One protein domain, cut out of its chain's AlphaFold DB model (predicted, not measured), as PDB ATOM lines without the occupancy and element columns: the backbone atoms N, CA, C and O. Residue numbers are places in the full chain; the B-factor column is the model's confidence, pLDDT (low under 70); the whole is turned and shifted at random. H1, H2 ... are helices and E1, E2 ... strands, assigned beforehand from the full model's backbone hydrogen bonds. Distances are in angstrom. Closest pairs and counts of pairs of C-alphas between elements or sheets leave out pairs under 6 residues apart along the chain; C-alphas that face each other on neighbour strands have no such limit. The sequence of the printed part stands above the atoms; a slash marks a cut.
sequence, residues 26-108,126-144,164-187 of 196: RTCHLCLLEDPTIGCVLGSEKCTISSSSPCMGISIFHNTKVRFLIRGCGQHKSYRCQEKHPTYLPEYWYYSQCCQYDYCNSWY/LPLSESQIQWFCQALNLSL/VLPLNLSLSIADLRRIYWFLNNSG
ATOM      1  N   ARG A  26      72.576 185.873 116.433       88.44
ATOM      2  CA  ARG A  26      72.662 184.468 116.067       88.44
ATOM      3  C   ARG A  26      73.986 183.905 116.546       88.44
ATOM      4  O   ARG A  26      75.025 184.548 116.384       88.44
ATOM      5  N   THR A  27      73.953 182.700 117.094       90.88
ATOM      6  CA  THR A  27      75.157 181.963 117.489       90.88
ATOM      7  C   THR A  27      75.436 180.843 116.495       90.88
ATOM      8  O   THR A  27      74.526 180.115 116.117       90.88
ATOM      9  N   CYS A  28      76.687 180.682 116.072       90.25
ATOM     10  CA  CYS A  28      77.113 179.674 115.100       90.25
ATOM     11  C   CYS A  28      78.279 178.853 115.652       90.25
ATOM     12  O   CYS A  28      79.038 179.343 116.491       90.25
ATOM     13  N   HIS A  29      78.468 177.636 115.143       89.75
ATOM     14  CA  HIS A  29      79.689 176.877 115.399       89.75
ATOM     15  C   HIS A  29      80.880 177.534 114.708       89.75
ATOM     16  O   HIS A  29      80.780 177.948 113.549       89.75
ATOM     17  N   LEU A  30      82.004 177.590 115.416       86.69
ATOM     18  CA  LEU A  30      83.286 178.021 114.889       86.69
ATOM     19  C   LEU A  30      84.255 176.842 114.940       86.69
ATOM     20  O   LEU A  30      84.546 176.307 116.005       86.69
ATOM     21  N   CYS A  31      84.750 176.447 113.776       85.56
ATOM     22  CA  CYS A  31      85.826 175.485 113.640       85.56
ATOM     23  C   CYS A  31      86.631 175.876 112.413       85.56
ATOM     24  O   CYS A  31      86.094 175.890 111.305       85.56
ATOM     25  N   LEU A  32      87.901 176.224 112.598       80.88
ATOM     26  CA  LEU A  32      88.712 176.640 111.460       80.88
ATOM     27  C   LEU A  32      89.123 175.444 110.619       80.88
ATOM     28  O   LEU A  32      88.996 175.513 109.407       80.88
ATOM     29  N   LEU A  33      89.524 174.345 111.255       79.56
ATOM     30  CA  LEU A  33      89.946 173.132 110.572       79.56
ATOM     31  C   LEU A  33      89.176 171.922 111.108       79.56
ATOM     32  O   LEU A  33      89.521 171.362 112.146       79.56
ATOM     33  N   GLU A  34      88.119 171.547 110.399       83.38
ATOM     34  CA  GLU A  34      87.344 170.329 110.633       83.38
ATOM     35  C   GLU A  34      87.779 169.271 109.624       83.38
ATOM     36  O   GLU A  34      87.620 169.444 108.416       83.38
ATOM     37  N   ASP A  35      88.342 168.173 110.107       79.19
ATOM     38  CA  ASP A  35      88.593 166.999 109.281       79.19
ATOM     39  C   ASP A  35      87.326 166.118 109.269       79.19
ATOM     40  O   ASP A  35      86.722 165.911 110.327       79.19
ATOM     41  N   PRO A  36      86.900 165.578 108.111       74.81
ATOM     42  CA  PRO A  36      85.684 164.767 108.019       74.81
ATOM     43  C   PRO A  36      85.666 163.507 108.899       74.81
ATOM     44  O   PRO A  36      84.593 162.969 109.159       74.81
ATOM     45  N   THR A  37      86.831 163.003 109.311       72.38
ATOM     46  CA  THR A  37      86.985 161.732 110.035       72.38
ATOM     47  C   THR A  37      87.222 161.916 111.530       72.38
ATOM     48  O   THR A  37      86.700 161.134 112.322       72.38
ATOM     49  N   ILE A  38      87.967 162.951 111.926       70.62
ATOM     50  CA  ILE A  38      88.307 163.218 113.338       70.62
ATOM     51  C   ILE A  38      87.565 164.422 113.933       70.62
ATOM     52  O   ILE A  38      87.599 164.625 115.144       70.62
ATOM     53  N   GLY A  39      86.860 165.208 113.117       74.94
ATOM     54  CA  GLY A  39      86.119 166.385 113.562       74.94
ATOM     55  C   GLY A  39      86.997 167.631 113.697       74.94
ATOM     56  O   GLY A  39      87.966 167.818 112.959       74.94
ATOM     57  N   CYS A  40      86.624 168.540 114.603       80.25
ATOM     58  CA  CYS A  40      87.312 169.824 114.731       80.25
ATOM     59  C   CYS A  40      88.685 169.678 115.395       80.25
ATOM     60  O   CYS A  40      88.790 169.508 116.608       80.25
ATOM     61  N   VAL A  41      89.733 169.809 114.588       71.75
ATOM     62  CA  VAL A  41      91.118 169.510 114.960       71.75
ATOM     63  C   VAL A  41      91.674 170.503 115.985       71.75
ATOM     64  O   VAL A  41      92.456 170.136 116.856       71.75
ATOM     65  N   LEU A  42      91.251 171.766 115.900       67.38
ATOM     66  CA  LEU A  42      91.697 172.847 116.790       67.38
ATOM     67  C   LEU A  42      90.783 173.073 117.998       67.38
ATOM     68  O   LEU A  42      90.960 174.045 118.726       67.38
ATOM     69  N   GLY A  43      89.802 172.195 118.202       68.19
ATOM     70  CA  GLY A  43      88.706 172.448 119.124       68.19
ATOM     71  C   GLY A  43      87.647 173.362 118.508       68.19
ATOM     72  O   GLY A  43      87.922 174.219 117.665       68.19
ATOM     73  N   SER A  44      86.397 173.129 118.899       76.88
ATOM     74  CA  SER A  44      85.260 173.913 118.434       76.88
ATOM     75  C   SER A  44      84.923 175.015 119.431       76.88
ATOM     76  O   SER A  44      84.866 174.808 120.642       76.88
ATOM     77  N   GLU A  45      84.649 176.197 118.898       84.31
ATOM     78  CA  GLU A  45      84.131 177.332 119.649       84.31
ATOM     79  C   GLU A  45      82.774 177.763 119.073       84.31
ATOM     80  O   GLU A  45      82.143 177.071 118.263       84.31
ATOM     81  N   LYS A  46      82.311 178.940 119.492       87.19
ATOM     82  CA  LYS A  46      81.137 179.603 118.938       87.19
ATOM     83  C   LYS A  46      81.460 181.046 118.584       87.19
ATOM     84  O   LYS A  46      82.205 181.714 119.293       87.19
ATOM     85  N   CYS A  47      80.837 181.542 117.528       86.06
ATOM     86  CA  CYS A  47      80.843 182.959 117.184       86.06
ATOM     87  C   CYS A  47      79.411 183.502 117.238       86.06
ATOM     88  O   CYS A  47      78.449 182.760 117.025       86.06
ATOM     89  N   THR A  48      79.265 184.790 117.547       88.06
ATOM     90  CA  THR A  48      77.972 185.484 117.552       88.06
ATOM     91  C   THR A  48      77.947 186.556 116.474       88.06
ATOM     92  O   THR A  48      78.945 187.233 116.223       88.06
ATOM     93  N   ILE A  49      76.804 186.713 115.815       87.44
ATOM     94  CA  ILE A  49      76.631 187.675 114.730       87.44
ATOM     95  C   ILE A  49      75.210 188.240 114.718       87.44
ATOM     96  O   ILE A  49      74.335 187.718 115.393       87.44
ATOM     97  N   SER A  50      74.953 189.324 113.983       86.62
ATOM     98  CA  SER A  50      73.590 189.861 113.852       86.62
ATOM     99  C   SER A  50      72.642 188.813 113.258       86.62
ATOM    100  O   SER A  50      73.034 188.109 112.331       86.62
ATOM    101  N   SER A  51      71.386 188.751 113.708       85.88
ATOM    102  CA  SER A  51      70.366 187.841 113.156       85.88
ATOM    103  C   SER A  51      70.140 187.968 111.643       85.88
ATOM    104  O   SER A  51      69.691 187.014 111.004       85.88
ATOM    105  N   SER A  52      70.495 189.102 111.031       84.94
ATOM    106  CA  SER A  52      70.476 189.271 109.570       84.94
ATOM    107  C   SER A  52      71.611 188.524 108.853       84.94
ATOM    108  O   SER A  52      71.554 188.314 107.642       84.94
ATOM    109  N   SER A  53      72.656 188.120 109.573       87.06
ATOM    110  CA  SER A  53      73.833 187.424 109.044       87.06
ATOM    111  C   SER A  53      73.715 185.910 109.237       87.06
ATOM    112  O   SER A  53      73.306 185.465 110.312       87.06
ATOM    113  N   PRO A  54      74.071 185.088 108.238       88.38
ATOM    114  CA  PRO A  54      73.963 183.641 108.353       88.38
ATOM    115  C   PRO A  54      75.157 183.017 109.091       88.38
ATOM    116  O   PRO A  54      76.260 183.569 109.118       88.38
ATOM    117  N   CYS A  55      74.958 181.807 109.611       90.19
ATOM    118  CA  CYS A  55      76.088 180.920 109.873       90.19
ATOM    119  C   CYS A  55      76.623 180.381 108.547       90.19
ATOM    120  O   CYS A  55      75.858 180.188 107.601       90.19
ATOM    121  N   MET A  56      77.925 180.125 108.496       89.25
ATOM    122  CA  MET A  56      78.649 179.694 107.308       89.25
ATOM    123  C   MET A  56      79.293 178.325 107.547       89.25
ATOM    124  O   MET A  56      79.849 178.057 108.619       89.25
ATOM    125  N   GLY A  57      79.229 177.473 106.529       89.69
ATOM    126  CA  GLY A  57      80.036 176.269 106.376       89.69
ATOM    127  C   GLY A  57      80.755 176.316 105.031       89.69
ATOM    128  O   GLY A  57      80.132 176.621 104.018       89.69
ATOM    129  N   ILE A  58      82.055 176.050 105.005       87.31
ATOM    130  CA  ILE A  58      82.860 176.028 103.784       87.31
ATOM    131  C   ILE A  58      83.518 174.662 103.682       87.31
ATOM    132  O   ILE A  58      84.286 174.276 104.557       87.31
ATOM    133  N   SER A  59      83.234 173.946 102.603       87.06
ATOM    134  CA  SER A  59      83.878 172.676 102.285       87.06
ATOM    135  C   SER A  59      85.017 172.933 101.313       87.06
ATOM    136  O   SER A  59      84.790 173.480 100.232       87.06
ATOM    137  N   ILE A  60      86.233 172.536 101.683       83.69
ATOM    138  CA  ILE A  60      87.408 172.613 100.818       83.69
ATOM    139  C   ILE A  60      87.638 171.245 100.189       83.69
ATOM    140  O   ILE A  60      87.797 170.235 100.877       83.69
ATOM    141  N   PHE A  61      87.648 171.218  98.866       80.31
ATOM    142  CA  PHE A  61      87.816 170.018  98.065       80.31
ATOM    143  C   PHE A  61      89.213 169.968  97.464       80.31
ATOM    144  O   PHE A  61      89.743 170.992  97.043       80.31
ATOM    145  N   HIS A  62      89.755 168.759  97.365       80.12
ATOM    146  CA  HIS A  62      90.871 168.421  96.490       80.12
ATOM    147  C   HIS A  62      90.349 167.460  95.430       80.12
ATOM    148  O   HIS A  62      89.841 166.381  95.763       80.12
ATOM    149  N   ASN A  63      90.439 167.849  94.163       80.81
ATOM    150  CA  ASN A  63      89.774 167.175  93.055       80.81
ATOM    151  C   ASN A  63      88.259 167.065  93.296       80.81
ATOM    152  O   ASN A  63      87.539 168.048  93.152       80.81
ATOM    153  N   THR A  64      87.753 165.898  93.688       78.81
ATOM    154  CA  THR A  64      86.323 165.673  93.971       78.81
ATOM    155  C   THR A  64      86.040 165.308  95.425       78.81
ATOM    156  O   THR A  64      84.879 165.163  95.802       78.81
ATOM    157  N   LYS A  65      87.078 165.176  96.261       78.00
ATOM    158  CA  LYS A  65      86.949 164.737  97.653       78.00
ATOM    159  C   LYS A  65      87.021 165.931  98.598       78.00
ATOM    160  O   LYS A  65      87.911 166.771  98.462       78.00
ATOM    161  N   VAL A  66      86.113 165.981  99.574       78.69
ATOM    162  CA  VAL A  66      86.213 166.931 100.691       78.69
ATOM    163  C   VAL A  66      87.466 166.588 101.485       78.69
ATOM    164  O   VAL A  66      87.648 165.441 101.888       78.69
ATOM    165  N   ARG A  67      88.341 167.573 101.680       77.88
ATOM    166  CA  ARG A  67      89.553 167.425 102.489       77.88
ATOM    167  C   ARG A  67      89.350 167.938 103.900       77.88
ATOM    168  O   ARG A  67      89.671 167.236 104.842       77.88
ATOM    169  N   PHE A  68      88.818 169.144 104.033       79.19
ATOM    170  CA  PHE A  68      88.527 169.755 105.323       79.19
ATOM    171  C   PHE A  68      87.358 170.722 105.189       79.19
ATOM    172  O   PHE A  68      87.035 171.194 104.094       79.19
ATOM    173  N   LEU A  69      86.713 170.993 106.314       85.69
ATOM    174  CA  LEU A  69      85.610 171.922 106.441       85.69
ATOM    175  C   LEU A  69      85.996 173.072 107.367       85.69
ATOM    176  O   LEU A  69      86.853 172.953 108.241       85.69
ATOM    177  N   ILE A  70      85.326 174.196 107.158       86.88
ATOM    178  CA  ILE A  70      85.431 175.396 107.974       86.88
ATOM    179  C   ILE A  70      84.017 175.763 108.406       86.88
ATOM    180  O   ILE A  70      83.109 175.847 107.578       86.88
ATOM    181  N   ARG A  71      83.812 176.006 109.696       89.50
ATOM    182  CA  ARG A  71      82.554 176.490 110.273       89.50
ATOM    183  C   ARG A  71      82.794 177.865 110.867       89.50
ATOM    184  O   ARG A  71      83.801 178.068 111.540       89.50
ATOM    185  N   GLY A  72      81.877 178.801 110.663       89.12
ATOM    186  CA  GLY A  72      81.959 180.099 111.324       89.12
ATOM    187  C   GLY A  72      80.754 180.990 111.072       89.12
ATOM    188  O   GLY A  72      79.696 180.544 110.630       89.12
ATOM    189  N   CYS A  73      80.933 182.274 111.353       87.38
ATOM    190  CA  CYS A  73      79.945 183.312 111.108       87.38
ATOM    191  C   CYS A  73      80.256 183.988 109.769       87.38
ATOM    192  O   CYS A  73      81.404 184.355 109.513       87.38
ATOM    193  N   GLY A  74      79.245 184.158 108.915       80.75
ATOM    194  CA  GLY A  74      79.384 184.910 107.667       80.75
ATOM    195  C   GLY A  74      78.980 186.366 107.867       80.75
ATOM    196  O   GLY A  74      77.997 186.642 108.541       80.75
ATOM    197  N   GLN A  75      79.681 187.326 107.268       73.25
ATOM    198  CA  GLN A  75      79.291 188.735 107.375       73.25
ATOM    199  C   GLN A  75      78.069 189.042 106.484       73.25
ATOM    200  O   GLN A  75      78.084 188.710 105.301       73.25
ATOM    201  N   HIS A  76      77.034 189.726 107.009       67.88
ATOM    202  CA  HIS A  76      75.776 190.031 106.285       67.88
ATOM    203  C   HIS A  76      75.963 190.569 104.856       67.88
ATOM    204  O   HIS A  76      75.171 190.278 103.973       67.88
ATOM    205  N   LYS A  77      76.989 191.390 104.623       66.88
ATOM    206  CA  LYS A  77      77.206 192.047 103.324       66.88
ATOM    207  C   LYS A  77      78.155 191.291 102.394       66.88
ATOM    208  O   LYS A  77      78.294 191.684 101.241       66.88
ATOM    209  N   SER A  78      78.801 190.244 102.894       66.31
ATOM    210  CA  SER A  78      79.905 189.567 102.208       66.31
ATOM    211  C   SER A  78      79.668 188.070 102.031       66.31
ATOM    212  O   SER A  78      80.458 187.405 101.365       66.31
ATOM    213  N   TYR A  79      78.583 187.521 102.593       66.69
ATOM    214  CA  TYR A  79      78.257 186.120 102.383       66.69
ATOM    215  C   TYR A  79      77.928 185.873 100.909       66.69
ATOM    216  O   TYR A  79      77.101 186.549 100.297       66.69
ATOM    217  N   ARG A  80      78.560 184.853 100.339       76.38
ATOM    218  CA  ARG A  80      78.200 184.302  99.035       76.38
ATOM    219  C   ARG A  80      77.798 182.865  99.269       76.38
ATOM    220  O   ARG A  80      78.627 181.968  99.231       76.38
ATOM    221  N   CYS A  81      76.550 182.666  99.664       83.06
ATOM    222  CA  CYS A  81      76.025 181.340  99.961       83.06
ATOM    223  C   CYS A  81      75.861 180.547  98.668       83.06
ATOM    224  O   CYS A  81      75.465 181.117  97.655       83.06
ATOM    225  N   GLN A  82      76.115 179.240  98.724       86.06
ATOM    226  CA  GLN A  82      76.092 178.355  97.558       86.06
ATOM    227  C   GLN A  82      77.113 178.758  96.481       86.06
ATOM    228  O   GLN A  82      76.947 178.425  95.308       86.06
ATOM    229  N   GLU A  83      78.182 179.461  96.865       84.94
ATOM    230  CA  GLU A  83      79.261 179.813  95.950       84.94
ATOM    231  C   GLU A  83      80.222 178.639  95.829       84.94
ATOM    232  O   GLU A  83      80.669 178.068  96.822       84.94
ATOM    233  N   LYS A  84      80.559 178.301  94.587       87.31
ATOM    234  CA  LYS A  84      81.632 177.375  94.256       87.31
ATOM    235  C   LYS A  84      82.736 178.159  93.567       87.31
ATOM    236  O   LYS A  84      82.476 178.774  92.535       87.31
ATOM    237  N   HIS A  85      83.953 178.100  94.092       84.56
ATOM    238  CA  HIS A  85      85.070 178.832  93.503       84.56
ATOM    239  C   HIS A  85      86.362 178.008  93.558       84.56
ATOM    240  O   HIS A  85      86.661 177.412  94.597       84.56
ATOM    241  N   PRO A  86      87.161 177.964  92.475       79.94
ATOM    242  CA  PRO A  86      88.529 177.472  92.565       79.94
ATOM    243  C   PRO A  86      89.326 178.314  93.559       79.94
ATOM    244  O   PRO A  86      89.162 179.533  93.635       79.94
ATOM    245  N   THR A  87      90.202 177.666  94.315       73.06
ATOM    246  CA  THR A  87      91.227 178.386  95.068       73.06
ATOM    247  C   THR A  87      92.363 178.778  94.121       73.06
ATOM    248  O   THR A  87      92.384 178.393  92.953       73.06
ATOM    249  N   TYR A  88      93.340 179.534  94.612       72.12
ATOM    250  CA  TYR A  88      94.548 179.842  93.838       72.12
ATOM    251  C   TYR A  88      95.474 178.617  93.671       72.12
ATOM    252  O   TYR A  88      96.497 178.713  92.995       72.12
ATOM    253  N   LEU A  89      95.137 177.483  94.292       71.50
ATOM    254  CA  LEU A  89      95.884 176.240  94.186       71.50
ATOM    255  C   LEU A  89      95.247 175.324  93.147       71.50
ATOM    256  O   LEU A  89      94.029 175.117  93.194       71.50
ATOM    257  N   PRO A  90      96.056 174.736  92.249       74.00
ATOM    258  CA  PRO A  90      95.577 173.724  91.319       74.00
ATOM    259  C   PRO A  90      94.851 172.603  92.063       74.00
ATOM    260  O   PRO A  90      95.267 172.218  93.151       74.00
ATOM    261  N   GLU A  91      93.760 172.099  91.484       80.81
ATOM    262  CA  GLU A  91      92.952 170.986  92.019       80.81
ATOM    263  C   GLU A  91      92.169 171.285  93.309       80.81
ATOM    264  O   GLU A  91      91.303 170.491  93.688       80.81
ATOM    265  N   TYR A  92      92.383 172.439  93.944       79.44
ATOM    266  CA  TYR A  92      91.628 172.858  95.120       79.44
ATOM    267  C   TYR A  92      90.533 173.858  94.783       79.44
ATOM    268  O   TYR A  92      90.749 174.871  94.114       79.44
ATOM    269  N   TRP A  93      89.349 173.621  95.331       82.06
ATOM    270  CA  TRP A  93      88.205 174.520  95.220       82.06
ATOM    271  C   TRP A  93      87.379 174.481  96.499       82.06
ATOM    272  O   TRP A  93      87.453 173.525  97.268       82.06
ATOM    273  N   TYR A  94      86.597 175.528  96.738       85.75
ATOM    274  CA  TYR A  94      85.700 175.588  97.881       85.75
ATOM    275  C   TYR A  94      84.242 175.672  97.456       85.75
ATOM    276  O   TYR A  94      83.917 176.172  96.376       85.75
ATOM    277  N   TYR A  95      83.372 175.199  98.342       86.94
ATOM    278  CA  TYR A  95      81.937 175.421  98.286       86.94
ATOM    279  C   TYR A  95      81.443 175.976  99.614       86.94
ATOM    280  O   TYR A  95      81.733 175.403 100.662       86.94
ATOM    281  N   SER A  96      80.703 177.076  99.573       88.19
ATOM    282  CA  SER A  96      80.126 177.717 100.751       88.19
ATOM    283  C   SER A  96      78.638 177.396 100.887       88.19
ATOM    284  O   SER A  96      77.868 177.424  99.928       88.19
ATOM    285  N   GLN A  97      78.190 177.145 102.109       88.94
ATOM    286  CA  GLN A  97      76.791 176.953 102.466       88.94
ATOM    287  C   GLN A  97      76.446 177.830 103.657       88.94
ATOM    288  O   GLN A  97      77.256 178.040 104.558       88.94
ATOM    289  N   CYS A  98      75.213 178.320 103.665       89.81
ATOM    290  CA  CYS A  98      74.721 179.200 104.707       89.81
ATOM    291  C   CYS A  98      73.392 178.720 105.256       89.81
ATOM    292  O   CYS A  98      72.593 178.115 104.542       89.81
ATOM    293  N   CYS A  99      73.123 179.101 106.495       89.56
ATOM    294  CA  CYS A  99      71.868 178.816 107.170       89.56
ATOM    295  C   CYS A  99      71.550 179.914 108.201       89.56
ATOM    296  O   CYS A  99      72.420 180.705 108.578       89.56
ATOM    297  N   GLN A 100      70.281 180.014 108.610       89.06
ATOM    298  CA  GLN A 100      69.751 181.171 109.348       89.06
ATOM    299  C   GLN A 100      69.015 180.795 110.647       89.06
ATOM    300  O   GLN A 100      67.986 181.373 110.986       89.06
ATOM    301  N   TYR A 101      69.566 179.859 111.412       87.94
ATOM    302  CA  TYR A 101      69.134 179.559 112.780       87.94
ATOM    303  C   TYR A 101      70.358 179.284 113.658       87.94
ATOM    304  O   TYR A 101      71.456 179.080 113.137       87.94
ATOM    305  N   ASP A 102      70.195 179.345 114.977       90.31
ATOM    306  CA  ASP A 102      71.313 179.112 115.891       90.31
ATOM    307  C   ASP A 102      71.922 177.727 115.670       90.31
ATOM    308  O   ASP A 102      71.210 176.734 115.517       90.31
ATOM    309  N   TYR A 103      73.254 177.686 115.626       90.81
ATOM    310  CA  TYR A 103      74.068 176.485 115.456       90.81
ATOM    311  C   TYR A 103      73.750 175.669 114.194       90.81
ATOM    312  O   TYR A 103      74.148 174.519 114.077       90.81
ATOM    313  N   CYS A 104      73.090 176.265 113.201       89.62
ATOM    314  CA  CYS A 104      72.660 175.562 111.993       89.62
ATOM    315  C   CYS A 104      73.798 175.000 111.139       89.62
ATOM    316  O   CYS A 104      73.593 174.082 110.349       89.62
ATOM    317  N   ASN A 105      74.998 175.561 111.283       90.88
ATOM    318  CA  ASN A 105      76.205 175.080 110.629       90.88
ATOM    319  C   ASN A 105      76.872 173.935 111.412       90.88
ATOM    320  O   ASN A 105      78.049 173.665 111.178       90.88
ATOM    321  N   SER A 106      76.146 173.289 112.329       82.19
ATOM    322  CA  SER A 106      76.583 172.099 113.054       82.19
ATOM    323  C   SER A 106      76.960 170.962 112.111       82.19
ATOM    324  O   SER A 106      76.601 170.940 110.927       82.19
ATOM    325  N   TRP A 107      77.686 169.992 112.659       69.00
ATOM    326  CA  TRP A 107      78.072 168.792 111.938       69.00
ATOM    327  C   TRP A 107      76.861 168.090 111.335       69.00
ATOM    328  O   TRP A 107      75.799 167.968 111.949       69.00
ATOM    329  N   TYR A 108      77.049 167.630 110.103       50.16
ATOM    330  CA  TYR A 108      76.126 166.721 109.454       50.16
ATOM    331  C   TYR A 108      76.233 165.405 110.227       50.16
ATOM    332  O   TYR A 108      77.310 164.816 110.285       50.16
ATOM    333  N   LEU A 126      94.829 160.166 105.822       52.25
ATOM    334  CA  LEU A 126      95.157 159.942 107.222       52.25
ATOM    335  C   LEU A 126      94.914 161.250 107.985       52.25
ATOM    336  O   LEU A 126      95.277 162.312 107.464       52.25
ATOM    337  N   PRO A 127      94.325 161.184 109.191       53.28
ATOM    338  CA  PRO A 127      94.157 162.359 110.029       53.28
ATOM    339  C   PRO A 127      95.504 163.037 110.289       53.28
ATOM    340  O   PRO A 127      96.561 162.400 110.267       53.28
ATOM    341  N   LEU A 128      95.462 164.343 110.541       55.44
ATOM    342  CA  LEU A 128      96.648 165.112 110.907       55.44
ATOM    343  C   LEU A 128      97.276 164.582 112.201       55.44
ATOM    344  O   LEU A 128      96.569 164.300 113.166       55.44
ATOM    345  N   SER A 129      98.606 164.490 112.237       58.78
ATOM    346  CA  SER A 129      99.343 164.172 113.465       58.78
ATOM    347  C   SER A 129      99.393 165.378 114.408       58.78
ATOM    348  O   SER A 129      99.360 166.524 113.964       58.78
ATOM    349  N   GLU A 130      99.547 165.148 115.714       55.50
ATOM    350  CA  GLU A 130      99.609 166.222 116.722       55.50
ATOM    351  C   GLU A 130     100.686 167.273 116.417       55.50
ATOM    352  O   GLU A 130     100.428 168.473 116.494       55.50
ATOM    353  N   SER A 131     101.865 166.843 115.957       53.59
ATOM    354  CA  SER A 131     102.935 167.753 115.520       53.59
ATOM    355  C   SER A 131     102.514 168.667 114.359       53.59
ATOM    356  O   SER A 131     102.870 169.847 114.337       53.59
ATOM    357  N   GLN A 132     101.711 168.156 113.419       58.62
ATOM    358  CA  GLN A 132     101.192 168.919 112.280       58.62
ATOM    359  C   GLN A 132     100.127 169.917 112.729       58.62
ATOM    360  O   GLN A 132     100.096 171.044 112.238       58.62
ATOM    361  N   ILE A 133      99.291 169.523 113.690       58.50
ATOM    362  CA  ILE A 133      98.287 170.389 114.313       58.50
ATOM    363  C   ILE A 133      98.975 171.544 115.049       58.50
ATOM    364  O   ILE A 133      98.630 172.706 114.844       58.50
ATOM    365  N   GLN A 134      99.998 171.242 115.848       56.38
ATOM    366  CA  GLN A 134     100.756 172.235 116.604       56.38
ATOM    367  C   GLN A 134     101.474 173.236 115.684       56.38
ATOM    368  O   GLN A 134     101.409 174.446 115.915       56.38
ATOM    369  N   TRP A 135     102.088 172.760 114.599       54.72
ATOM    370  CA  TRP A 135     102.711 173.619 113.587       54.72
ATOM    371  C   TRP A 135     101.698 174.474 112.820       54.72
ATOM    372  O   TRP A 135     101.950 175.645 112.536       54.72
ATOM    373  N   PHE A 136     100.530 173.914 112.505       60.09
ATOM    374  CA  PHE A 136      99.436 174.642 111.874       60.09
ATOM    375  C   PHE A 136      98.924 175.784 112.766       60.09
ATOM    376  O   PHE A 136      98.778 176.910 112.286       60.09
ATOM    377  N   CYS A 137      98.749 175.537 114.069       56.62
ATOM    378  CA  CYS A 137      98.416 176.571 115.055       56.62
ATOM    379  C   CYS A 137      99.447 177.706 115.072       56.62
ATOM    380  O   CYS A 137      99.079 178.879 114.991       56.62
ATOM    381  N   GLN A 138     100.739 177.364 115.134       55.06
ATOM    382  CA  GLN A 138     101.829 178.346 115.140       55.06
ATOM    383  C   GLN A 138     101.847 179.193 113.859       55.06
ATOM    384  O   GLN A 138     102.049 180.405 113.909       55.06
ATOM    385  N   ALA A 139     101.595 178.577 112.706       51.50
ATOM    386  CA  ALA A 139     101.654 179.260 111.422       51.50
ATOM    387  C   ALA A 139     100.436 180.137 111.113       51.50
ATOM    388  O   ALA A 139     100.557 181.123 110.372       51.50
ATOM    389  N   LEU A 140      99.268 179.786 111.655       53.84
ATOM    390  CA  LEU A 140      98.065 180.592 111.509       53.84
ATOM    391  C   LEU A 140      98.128 181.881 112.330       53.84
ATOM    392  O   LEU A 140      97.513 182.859 111.911       53.84
ATOM    393  N   ASN A 141      98.897 181.928 113.428       53.38
ATOM    394  CA  ASN A 141      99.017 183.100 114.309       53.38
ATOM    395  C   ASN A 141      97.641 183.734 114.632       53.38
ATOM    396  O   ASN A 141      97.496 184.955 114.715       53.38
ATOM    397  N   LEU A 142      96.605 182.890 114.706       45.28
ATOM    398  CA  LEU A 142      95.242 183.261 115.059       45.28
ATOM    399  C   LEU A 142      95.127 183.111 116.570       45.28
ATOM    400  O   LEU A 142      95.607 182.131 117.133       45.28
ATOM    401  N   SER A 143      94.501 184.083 117.220       46.47
ATOM    402  CA  SER A 143      94.289 184.112 118.669       46.47
ATOM    403  C   SER A 143      93.205 183.130 119.094       46.47
ATOM    404  O   SER A 143      92.162 183.520 119.608       46.47
ATOM    405  N   LEU A 144      93.439 181.853 118.828       42.09
ATOM    406  CA  LEU A 144      92.665 180.758 119.377       42.09
ATOM    407  C   LEU A 144      93.427 180.211 120.588       42.09
ATOM    408  O   LEU A 144      94.661 180.143 120.539       42.09
ATOM    409  N   VAL A 164     110.817 169.156 106.717       39.81
ATOM    410  CA  VAL A 164     109.424 169.343 106.302       39.81
ATOM    411  C   VAL A 164     108.795 167.962 106.138       39.81
ATOM    412  O   VAL A 164     108.853 167.357 105.070       39.81
ATOM    413  N   LEU A 165     108.205 167.437 107.210       33.25
ATOM    414  CA  LEU A 165     107.305 166.299 107.123       33.25
ATOM    415  C   LEU A 165     106.093 166.786 106.319       33.25
ATOM    416  O   LEU A 165     105.391 167.693 106.781       33.25
ATOM    417  N   PRO A 166     105.867 166.267 105.097       37.25
ATOM    418  CA  PRO A 166     104.779 166.738 104.262       37.25
ATOM    419  C   PRO A 166     103.486 166.512 105.037       37.25
ATOM    420  O   PRO A 166     103.201 165.398 105.481       37.25
ATOM    421  N   LEU A 167     102.708 167.577 105.244       40.94
ATOM    422  CA  LEU A 167     101.344 167.397 105.709       40.94
ATOM    423  C   LEU A 167     100.684 166.437 104.717       40.94
ATOM    424  O   LEU A 167     100.657 166.710 103.515       40.94
ATOM    425  N   ASN A 168     100.084 165.353 105.208       47.28
ATOM    426  CA  ASN A 168      99.225 164.478 104.398       47.28
ATOM    427  C   ASN A 168      97.938 165.201 103.920       47.28
ATOM    428  O   ASN A 168      96.979 164.572 103.486       47.28
ATOM    429  N   LEU A 169      97.924 166.538 103.961       48.66
ATOM    430  CA  LEU A 169      96.918 167.419 103.384       48.66
ATOM    431  C   LEU A 169      97.125 167.683 101.893       48.66
ATOM    432  O   LEU A 169      96.298 168.380 101.314       48.66
ATOM    433  N   SER A 170      98.206 167.196 101.264       55.31
ATOM    434  CA  SER A 170      98.577 167.592  99.890       55.31
ATOM    435  C   SER A 170      98.636 169.128  99.704       55.31
ATOM    436  O   SER A 170      98.430 169.634  98.605       55.31
ATOM    437  N   LEU A 171      98.878 169.867 100.796       58.62
ATOM    438  CA  LEU A 171      98.821 171.326 100.921       58.62
ATOM    439  C   LEU A 171      99.930 171.799 101.851       58.62
ATOM    440  O   LEU A 171     100.093 171.256 102.946       58.62
ATOM    441  N   SER A 172     100.653 172.842 101.447       65.12
ATOM    442  CA  SER A 172     101.611 173.486 102.340       65.12
ATOM    443  C   SER A 172     100.892 174.356 103.378       65.12
ATOM    444  O   SER A 172      99.770 174.831 103.186       65.12
ATOM    445  N   ILE A 173     101.564 174.623 104.492       62.44
ATOM    446  CA  ILE A 173     101.068 175.537 105.528       62.44
ATOM    447  C   ILE A 173     100.888 176.961 104.981       62.44
ATOM    448  O   ILE A 173      99.901 177.635 105.286       62.44
ATOM    449  N   ALA A 174     101.834 177.418 104.154       64.88
ATOM    450  CA  ALA A 174     101.754 178.718 103.493       64.88
ATOM    451  C   ALA A 174     100.480 178.829 102.651       64.88
ATOM    452  O   ALA A 174      99.866 179.897 102.576       64.88
ATOM    453  N   ASP A 175     100.061 177.707 102.074       69.75
ATOM    454  CA  ASP A 175      98.864 177.648 101.275       69.75
ATOM    455  C   ASP A 175      97.591 177.684 102.123       69.75
ATOM    456  O   ASP A 175      96.718 178.525 101.919       69.75
ATOM    457  N   LEU A 176      97.507 176.877 103.176       69.50
ATOM    458  CA  LEU A 176      96.376 176.978 104.099       69.50
ATOM    459  C   LEU A 176      96.209 178.404 104.638       69.50
ATOM    460  O   LEU A 176      95.108 178.953 104.610       69.50
ATOM    461  N   ARG A 177      97.308 179.056 105.035       71.25
ATOM    462  CA  ARG A 177      97.288 180.446 105.506       71.25
ATOM    463  C   ARG A 177      96.723 181.409 104.463       71.25
ATOM    464  O   ARG A 177      95.918 182.271 104.812       71.25
ATOM    465  N   ARG A 178      97.124 181.278 103.197       74.81
ATOM    466  CA  ARG A 178      96.592 182.097 102.098       74.81
ATOM    467  C   ARG A 178      95.102 181.844 101.870       74.81
ATOM    468  O   ARG A 178      94.383 182.811 101.638       74.81
ATOM    469  N   ILE A 179      94.630 180.598 101.984       74.12
ATOM    470  CA  ILE A 179      93.195 180.275 101.912       74.12
ATOM    471  C   ILE A 179      92.434 181.010 103.025       74.12
ATOM    472  O   ILE A 179      91.485 181.731 102.727       74.12
ATOM    473  N   TYR A 180      92.868 180.921 104.288       74.00
ATOM    474  CA  TYR A 180      92.199 181.638 105.386       74.00
ATOM    475  C   TYR A 180      92.237 183.154 105.217       74.00
ATOM    476  O   TYR A 180      91.230 183.822 105.441       74.00
ATOM    477  N   TRP A 181      93.376 183.703 104.792       74.50
ATOM    478  CA  TRP A 181      93.498 185.130 104.504       74.50
ATOM    479  C   TRP A 181      92.533 185.573 103.407       74.50
ATOM    480  O   TRP A 181      91.879 186.602 103.551       74.50
ATOM    481  N   PHE A 182      92.400 184.787 102.339       76.44
ATOM    482  CA  PHE A 182      91.433 185.048 101.279       76.44
ATOM    483  C   PHE A 182      89.993 185.028 101.808       76.44
ATOM    484  O   PHE A 182      89.236 185.967 101.560       76.44
ATOM    485  N   LEU A 183      89.614 184.004 102.580       74.50
ATOM    486  CA  LEU A 183      88.268 183.877 103.153       74.50
ATOM    487  C   LEU A 183      87.934 185.011 104.137       74.50
ATOM    488  O   LEU A 183      86.816 185.523 104.134       74.50
ATOM    489  N   ASN A 184      88.909 185.441 104.938       74.44
ATOM    490  CA  ASN A 184      88.747 186.552 105.873       74.44
ATOM    491  C   ASN A 184      88.647 187.903 105.140       74.44
ATOM    492  O   ASN A 184      87.726 188.677 105.385       74.44
ATOM    493  N   ASN A 185      89.542 188.171 104.183       73.00
ATOM    494  CA  ASN A 185      89.561 189.436 103.435       73.00
ATOM    495  C   ASN A 185      88.376 189.583 102.467       73.00
ATOM    496  O   ASN A 185      87.969 190.699 102.159       73.00
ATOM    497  N   SER A 186      87.808 188.471 101.995       68.62
ATOM    498  CA  SER A 186      86.569 188.466 101.204       68.62
ATOM    499  C   SER A 186      85.312 188.664 102.058       68.62
ATOM    500  O   SER A 186      84.233 188.871 101.506       68.62
ATOM    501  N   GLY A 187      85.430 188.615 103.393       67.62
ATOM    502  CA  GLY A 187      84.308 188.663 104.333       67.62
ATOM    503  C   GLY A 187      83.432 187.404 104.324       67.62
ATOM    504  O   GLY A 187      82.355 187.402 104.925       67.62
TER     505      GLY A 187
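AT A GLANCE: This is residues 26 to 108, 126 to 144 and 164 to 187 of the 196 residues of the protein "Lymphocyte antigen 6 complex, locus G5B" of Pseudorca crassidens (UniProt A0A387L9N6). One sheet of six strands is curled like part of a barrel; helix H2 is on the sheet but only grazes it, with its residues 176 to 183, and helix H1, which is not on the sheet, meets residues 173 to 177 of H2 at a steep tilt of 46 degrees. The printed part has 126 residues, in the order E1 E2 E3 E4 E5 E6 H1 H2, of mixed class. The sheet, E2 E1 E4 E3 E6 E5, is antiparallel throughout. The whole is compact, with a radius of gyration of the C-alphas of 14.1 A, and elongated, spanning 44 by 27 by 26 A.

IN THESE COORDINATES: E1, residues 26 to 35, begins at C-alpha 26 (72.662, 184.468, 116.067), is 24.6 A long and bends by 66 degrees at residue 32. E2 is residues 45 to 50, 17.4 A; E3 55 to 62, 23.5 A; E4 65 to 73, 24.0 A, bending by 53 degrees at residue 68; E5 84 to 86, 7.1 A; E6 92 to 99, 23.9 A. H1, residues 130 to 140, is 15.4 A long. H2, residues 173 to 185, 18.2 A, ends at C-alpha 185 (89.561, 189.436, 103.435).

HOW THE PARTS SIT: The sheet is strongly twisted. E1 pairs with E2 over residues 26 to 30, where N 28 and O 47 are 2.9 A apart, and with E4 over residues 31 to 34, where N 31 and O 71 are 2.9 A apart. Within hydrogen-bond range are also N 58 and O 70 of the neighbour strands E3 and E4, 2.8 A apart, N 57 and O 97 of E3 and E6, 2.8 A apart, and N 94 and O 85 of E6 and E5, 2.9 A apart. H2 grazes the sheet with residues 176 to 183; H1 is not on it. H2 touches H1 with residues 173 to 177 alone, the closest C-alphas being Leu 140 and Arg 177, 6.1 A apart, at a steep tilt of 46 degrees. In both helices every O i to N i+4 pair is within hydrogen-bond range.

THE WHOLE: The C-alphas farthest apart, of Ser 52 and Val 164, are 43.9 A apart. Residues 109 to 125 and 145 to 163 are not printed, with C-alpha gaps of 20.3 A and 24.1 A. Of the links printed whole, none is long. Mean pLDDT of the printed part is 73.8; residues 126 to 144 and 164 to 176 are among those under 70.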